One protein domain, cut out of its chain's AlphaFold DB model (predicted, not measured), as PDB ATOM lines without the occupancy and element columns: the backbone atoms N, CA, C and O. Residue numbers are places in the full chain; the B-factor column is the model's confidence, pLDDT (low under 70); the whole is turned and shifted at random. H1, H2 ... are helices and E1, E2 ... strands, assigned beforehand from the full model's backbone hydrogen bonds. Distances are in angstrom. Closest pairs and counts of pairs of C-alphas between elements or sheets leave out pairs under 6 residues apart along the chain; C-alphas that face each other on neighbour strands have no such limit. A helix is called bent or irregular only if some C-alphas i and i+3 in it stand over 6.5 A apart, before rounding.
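This is residues 17 to 63 of the 67 residues of the protein "Reverse transcriptase domain-containing protein" of Aegilops tauschii subsp. strangulata (UniProt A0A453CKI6). A hairpin of two short strands, E1 and E2, lies alongside one long helix, H1, with E1 nearer to the helix and E2 farther off. At the far end of H1 the backbone folds back through a long loop, residues 38 to 52, to reach the hairpin. The printed part has 47 residues with one named helix and two named strands, in the order H1, E1, E2; the sheet order is E1 - E2, antiparallel, and the class is mixed, helices and strands. The whole is only just loose, close to compact, with a radius of gyration of the C-alphas of 11.8 A, and its outline is elongated, spanning 33 by 19 by 13 A.

Start at the sheet and find C-alpha 53 at (-45.825, 41.829, 45.865), where E1 begins; it covers residues 53 to 56. E2 covers residues 59 to 62, and you will find its last C-alpha, that of Ile 62, at (-47.021, 37.239, 45.374). Now look at C-alpha 17 at (-26.411, 44.066, 42.806), where H1 begins; it covers residues 17 to 37 and measures 31.2 A from first to last C-alpha. H1 is neither bent nor irregular, but only just: C-alphas 24 and 27 are 6.4 A apart.

Look first at the hairpin of E1 and E2, antiparallel neighbours whose directions differ by 171 degrees. C-alphas 55 and 60 face each other at 4.6 A. Between the strands, N 54 and O 61 are within hydrogen-bond range at 2.9 A, and so are N 61 and O 54 at 2.8 A. Moving outward to H1, the closest C-alphas of H1 and E1 are those of His 29 and Val 53, 7.0 A apart, and the two elements have 2 pairs of C-alphas within 8 A. Their centres are 9.7 A apart. H1 and E2 are apart. Within H1, 15 of 17 O i to N i+4 pairs are within hydrogen-bond range.

The two C-alphas farthest apart are those of Ser 17 and Arg 47, at 34.9 A, while the first and last printed C-alphas, those of Ser 17 and Phe 63, are 25.1 A apart. The printed part has no cut. The link from H1 to E1 is long, with 15 residues, and the link from E1 to E2 is tight, with 2. Read the B-factor column for the model's own confidence: the mean pLDDT of the printed part is 76.8, and residues 46 to 51, in the long link, are under 70.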
ATOM      1  N   SER A  17     -25.457  45.175  42.915       79.00
ATOM      2  CA  SER A  17     -26.411  44.066  42.806       79.00
ATOM      3  C   SER A  17     -27.780  44.379  43.420       79.00
ATOM      4  O   SER A  17     -28.778  44.167  42.732       79.00
ATOM      5  N   PRO A  18     -27.874  44.960  44.637       76.12
ATOM      6  CA  PRO A  18     -29.160  45.320  45.238       76.12
ATOM      7  C   PRO A  18     -29.966  46.317  44.397       76.12
ATOM      8  O   PRO A  18     -31.181  46.189  44.276       76.12
ATOM      9  N   LEU A  19     -29.295  47.289  43.772       79.56
ATOM     10  CA  LEU A  19     -29.957  48.285  42.929       79.56
ATOM     11  C   LEU A  19     -30.541  47.647  41.664       79.56
ATOM     12  O   LEU A  19     -31.646  47.984  41.249       79.56
ATOM     13  N   LEU A  20     -29.820  46.701  41.065       76.75
ATOM     14  CA  LEU A  20     -30.277  45.993  39.871       76.75
ATOM     15  C   LEU A  20     -31.473  45.078  40.165       76.75
ATOM     16  O   LEU A  20     -32.369  44.985  39.328       76.75
ATOM     17  N   PHE A  21     -31.543  44.485  41.363       74.31
ATOM     18  CA  PHE A  21     -32.750  43.791  41.823       74.31
ATOM     19  C   PHE A  21     -33.944  44.746  41.909       74.31
ATOM     20  O   PHE A  21     -34.993  44.457  41.340       74.31
ATOM     21  N   ILE A  22     -33.776  45.924  42.520       77.44
ATOM     22  CA  ILE A  22     -34.837  46.943  42.608       77.44
ATOM     23  C   ILE A  22     -35.306  47.388  41.211       77.44
ATOM     24  O   ILE A  22     -36.504  47.503  40.964       77.44
ATOM     25  N   ILE A  23     -34.387  47.575  40.260       80.69
ATOM     26  CA  ILE A  23     -34.736  47.961  38.883       80.69
ATOM     27  C   ILE A  23     -35.538  46.862  38.169       80.69
ATOM     28  O   ILE A  23     -36.464  47.171  37.421       80.69
ATOM     29  N   ALA A  24     -35.219  45.584  38.389       79.56
ATOM     30  CA  ALA A  24     -35.970  44.470  37.804       79.56
ATOM     31  C   ALA A  24     -37.383  44.320  38.404       79.56
ATOM     32  O   ALA A  24     -38.291  43.799  37.752       79.56
ATOM     33  N   ILE A  25     -37.575  44.800  39.631       76.38
ATOM     34  CA  ILE A  25     -38.826  44.730  40.389       76.38
ATOM     35  C   ILE A  25     -39.867  45.737  39.893       76.38
ATOM     36  O   ILE A  25     -41.050  45.401  39.789       76.38
ATOM     37  N   ASP A  26     -39.447  46.954  39.559       80.56
ATOM     38  CA  ASP A  26     -40.341  48.038  39.133       80.56
ATOM     39  C   ASP A  26     -41.291  47.633  37.980       80.56
ATOM     40  O   ASP A  26     -42.505  47.855  38.080       80.56
ATOM     41  N   PRO A  27     -40.808  46.991  36.896       83.94
ATOM     42  CA  PRO A  27     -41.665  46.474  35.831       83.94
ATOM     43  C   PRO A  27     -42.651  45.401  36.302       83.94
ATOM     44  O   PRO A  27     -43.811  45.425  35.891       83.94
ATOM     45  N   LEU A  28     -42.223  44.480  37.173       80.38
ATOM     46  CA  LEU A  28     -43.088  43.423  37.712       80.38
ATOM     47  C   LEU A  28     -44.235  44.016  38.532       80.38
ATOM     48  O   LEU A  28     -45.388  43.616  38.362       80.38
ATOM     49  N   HIS A  29     -43.940  45.017  39.360       78.94
ATOM     50  CA  HIS A  29     -44.954  45.736  40.122       78.94
ATOM     51  C   HIS A  29     -45.975  46.422  39.197       78.94
ATOM     52  O   HIS A  29     -47.183  46.264  39.385       78.94
ATOM     53  N   ARG A  30     -45.517  47.103  38.137       84.00
ATOM     54  CA  ARG A  30     -46.403  47.743  37.145       84.00
ATOM     55  C   ARG A  30     -47.277  46.739  36.394       84.00
ATOM     56  O   ARG A  30     -48.447  47.025  36.147       84.00
ATOM     57  N   LEU A  31     -46.740  45.570  36.046       85.56
ATOM     58  CA  LEU A  31     -47.512  44.502  35.404       85.56
ATOM     59  C   LEU A  31     -48.633  43.995  36.318       85.56
ATOM     60  O   LEU A  31     -49.763  43.828  35.859       85.56
ATOM     61  N   GLN A  32     -48.358  43.813  37.611       79.00
ATOM     62  CA  GLN A  32     -49.381  43.396  38.574       79.00
ATOM     63  C   GLN A  32     -50.455  44.459  38.808       79.00
ATOM     64  O   GLN A  32     -51.643  44.129  38.878       79.00
ATOM     65  N   GLN A  33     -50.062  45.733  38.887       80.31
ATOM     66  CA  GLN A  33     -51.016  46.844  38.939       80.31
ATOM     67  C   GLN A  33     -51.911  46.837  37.699       80.31
ATOM     68  O   GLN A  33     -53.131  46.812  37.825       80.31
ATOM     69  N   ARG A  34     -51.321  46.725  36.504       86.12
ATOM     70  CA  ARG A  34     -52.080  46.705  35.252       86.12
ATOM     71  C   ARG A  34     -53.045  45.524  35.161       86.12
ATOM     72  O   ARG A  34     -54.167  45.695  34.699       86.12
ATOM     73  N   ALA A  35     -52.631  44.340  35.599       84.19
ATOM     74  CA  ALA A  35     -53.495  43.161  35.625       84.19
ATOM     75  C   ALA A  35     -54.650  43.305  36.636       84.19
ATOM     76  O   ALA A  35     -55.743  42.793  36.396       84.19
ATOM     77  N   SER A  36     -54.430  44.044  37.729       79.25
ATOM     78  CA  SER A  36     -55.483  44.403  38.688       79.25
ATOM     79  C   SER A  36     -56.473  45.407  38.095       79.25
ATOM     80  O   SER A  36     -57.677  45.212  38.227       79.25
ATOM     81  N   ASP A  37     -55.983  46.438  37.396       83.56
ATOM     82  CA  ASP A  37     -56.822  47.439  36.718       83.56
ATOM     83  C   ASP A  37     -57.707  46.803  35.637       83.56
ATOM     84  O   ASP A  37     -58.860  47.187  35.456       83.56
ATOM     85  N   LEU A  38     -57.166  45.809  34.928       87.69
ATOM     86  CA  LEU A  38     -57.888  45.024  33.926       87.69
ATOM     87  C   LEU A  38     -58.795  43.945  34.540       87.69
ATOM     88  O   LEU A  38     -59.383  43.166  33.795       87.69
ATOM     89  N   GLN A  39     -58.885  43.863  35.874       81.44
ATOM     90  CA  GLN A  39     -59.649  42.851  36.615       81.44
ATOM     91  C   GLN A  39     -59.296  41.400  36.233       81.44
ATOM     92  O   GLN A  39     -60.084  40.484  36.448       81.44
ATOM     93  N   MET A  40     -58.090  41.173  35.700       83.00
ATOM     94  CA  MET A  40     -57.585  39.833  35.377       83.00
ATOM     95  C   MET A  40     -57.176  39.061  36.635       83.00
ATOM     96  O   MET A  40     -57.057  37.840  36.601       83.00
ATOM     97  N   ILE A  41     -56.929  39.778  37.733       78.69
ATOM     98  CA  ILE A  41     -56.569  39.216  39.031       78.69
ATOM     99  C   ILE A  41     -57.533  39.777  40.065       78.69
ATOM    100  O   ILE A  41     -57.740  40.990  40.153       78.69
ATOM    101  N   GLN A  42     -58.088  38.892  40.881       79.12
ATOM    102  CA  GLN A  42     -59.029  39.275  41.917       79.12
ATOM    103  C   GLN A  42     -58.404  40.219  42.963       79.12
ATOM    104  O   GLN A  42     -57.188  40.166  43.214       79.12
ATOM    105  N   PRO A  43     -59.197  41.124  43.567       75.06
ATOM    106  CA  PRO A  43     -58.758  41.923  44.706       75.06
ATOM    107  C   PRO A  43     -58.424  41.027  45.902       75.06
ATOM    108  O   PRO A  43     -59.066  40.006  46.124       75.06
ATOM    109  N   LEU A  44     -57.408  41.413  46.676       76.19
ATOM    110  CA  LEU A  44     -57.083  40.710  47.915       76.19
ATOM    111  C   LEU A  44     -58.174  40.970  48.969       76.19
ATOM    112  O   LEU A  44     -58.595  42.122  49.120       76.19
ATOM    113  N   PRO A  45     -58.638  39.938  49.698       70.00
ATOM    114  CA  PRO A  45     -59.609  40.111  50.769       70.00
ATOM    115  C   PRO A  45     -58.980  40.857  51.956       70.00
ATOM    116  O   PRO A  45     -57.878  40.541  52.398       70.00
ATOM    117  N   GLY A  46     -59.702  41.849  52.483       66.81
ATOM    118  CA  GLY A  46     -59.217  42.756  53.530       66.81
ATOM    119  C   GLY A  46     -58.996  44.167  52.986       66.81
ATOM    120  O   GLY A  46     -58.254  44.379  52.029       66.81
ATOM    121  N   ARG A  47     -59.691  45.147  53.573       55.66
ATOM    122  CA  ARG A  47     -59.631  46.553  53.150       55.66
ATOM    123  C   ARG A  47     -58.178  47.050  53.156       55.66
ATOM    124  O   ARG A  47     -57.517  47.010  54.187       55.66
ATOM    125  N   ASP A  48     -57.744  47.553  52.000       58.97
ATOM    126  CA  ASP A  48     -56.540  48.369  51.778       58.97
ATOM    127  C   ASP A  48     -55.151  47.699  51.775       58.97
ATOM    128  O   ASP A  48     -54.137  48.405  51.815       58.97
ATOM    129  N   ILE A  49     -55.028  46.374  51.607       59.91
ATOM    130  CA  ILE A  49     -53.702  45.800  51.293       59.91
ATOM    131  C   ILE A  49     -53.325  46.160  49.847       59.91
ATOM    132  O   ILE A  49     -53.698  45.487  48.888       59.91
ATOM    133  N   LYS A  50     -52.558  47.244  49.691       62.81
ATOM    134  CA  LYS A  50     -51.992  47.691  48.401       62.81
ATOM    135  C   LYS A  50     -50.763  46.884  47.978       62.81
ATOM    136  O   LYS A  50     -50.361  46.937  46.819       62.81
ATOM    137  N   LEU A  51     -50.158  46.150  48.912       66.19
ATOM    138  CA  LEU A  51     -48.944  45.381  48.676       66.19
ATOM    139  C   LEU A  51     -49.294  43.985  48.132       66.19
ATOM    140  O   LEU A  51     -49.477  43.043  48.895       66.19
ATOM    141  N   ARG A  52     -49.398  43.850  46.803       73.19
ATOM    142  CA  ARG A  52     -49.579  42.543  46.127       73.19
ATOM    143  C   ARG A  52     -48.285  41.751  45.973       73.19
ATOM    144  O   ARG A  52     -48.327  40.541  45.774       73.19
ATOM    145  N   VAL A  53     -47.143  42.429  46.063       73.69
ATOM    146  CA  VAL A  53     -45.825  41.829  45.865       73.69
ATOM    147  C   VAL A  53     -44.901  42.281  46.982       73.69
ATOM    148  O   VAL A  53     -44.745  43.481  47.200       73.69
ATOM    149  N   SER A  54     -44.293  41.328  47.680       76.38
ATOM    150  CA  SER A  54     -43.195  41.574  48.614       76.38
ATOM    151  C   SER A  54     -41.933  40.956  48.035       76.38
ATOM    152  O   SER A  54     -41.949  39.807  47.602       76.38
ATOM    153  N   LEU A  55     -40.863  41.740  47.962       74.25
ATOM    154  CA  LEU A  55     -39.615  41.340  47.327       74.25
ATOM    155  C   LEU A  55     -38.461  41.648  48.263       74.25
ATOM    156  O   LEU A  55     -38.395  42.737  48.838       74.25
ATOM    157  N   TYR A  56     -37.552  40.692  48.389       74.19
ATOM    158  CA  TYR A  56     -36.372  40.811  49.221       74.19
ATOM    159  C   TYR A  56     -35.205  40.095  48.552       74.19
ATOM    160  O   TYR A  56     -35.179  38.875  48.505       74.19
ATOM    161  N   ALA A  57     -34.237  40.863  48.043       74.31
ATOM    162  CA  ALA A  57     -33.088  40.329  47.311       74.31
ATOM    163  C   ALA A  57     -33.510  39.374  46.172       74.31
ATOM    164  O   ALA A  57     -34.052  39.835  45.166       74.31
ATOM    165  N   ASP A  58     -33.246  38.080  46.320       73.69
ATOM    166  CA  ASP A  58     -33.602  37.004  45.396       73.69
ATOM    167  C   ASP A  58     -34.983  36.372  45.655       73.69
ATOM    168  O   ASP A  58     -35.478  35.635  44.800       73.69
ATOM    169  N   ASP A  59     -35.645  36.714  46.761       79.75
ATOM    170  CA  ASP A  59     -36.961  36.201  47.132       79.75
ATOM    171  C   ASP A  59     -38.105  37.112  46.660       79.75
ATOM    172  O   ASP A  59     -38.081  38.340  46.804       79.75
ATOM    173  N   ALA A  60     -39.163  36.484  46.144       79.88
ATOM    174  CA  ALA A  60     -40.396  37.141  45.726       79.88
ATOM    175  C   ALA A  60     -41.619  36.410  46.289       79.88
ATOM    176  O   ALA A  60     -41.778  35.204  46.104       79.88
ATOM    177  N   VAL A  61     -42.526  37.157  46.914       82.56
ATOM    178  CA  VAL A  61     -43.824  36.672  47.389       82.56
ATOM    179  C   VAL A  61     -44.923  37.434  46.664       82.56
ATOM    180  O   VAL A  61     -44.959  38.666  46.684       82.56
ATOM    181  N   ILE A  62     -45.832  36.694  46.030       81.56
ATOM    182  CA  ILE A  62     -47.021  37.239  45.374       81.56
ATOM    183  C   ILE A  62     -48.237  36.867  46.215       81.56
ATOM    184  O   ILE A  62     -48.496  35.690  46.460       81.56
ATOM    185  N   PHE A  63     -48.998  37.875  46.621       80.12
ATOM    186  CA  PHE A  63     -50.283  37.692  47.277       80.12
ATOM    187  C   PHE A  63     -51.377  37.658  46.205       80.12
ATOM    188  O   PHE A  63     -51.584  38.636  45.483       80.12
TER     189      PHE A  63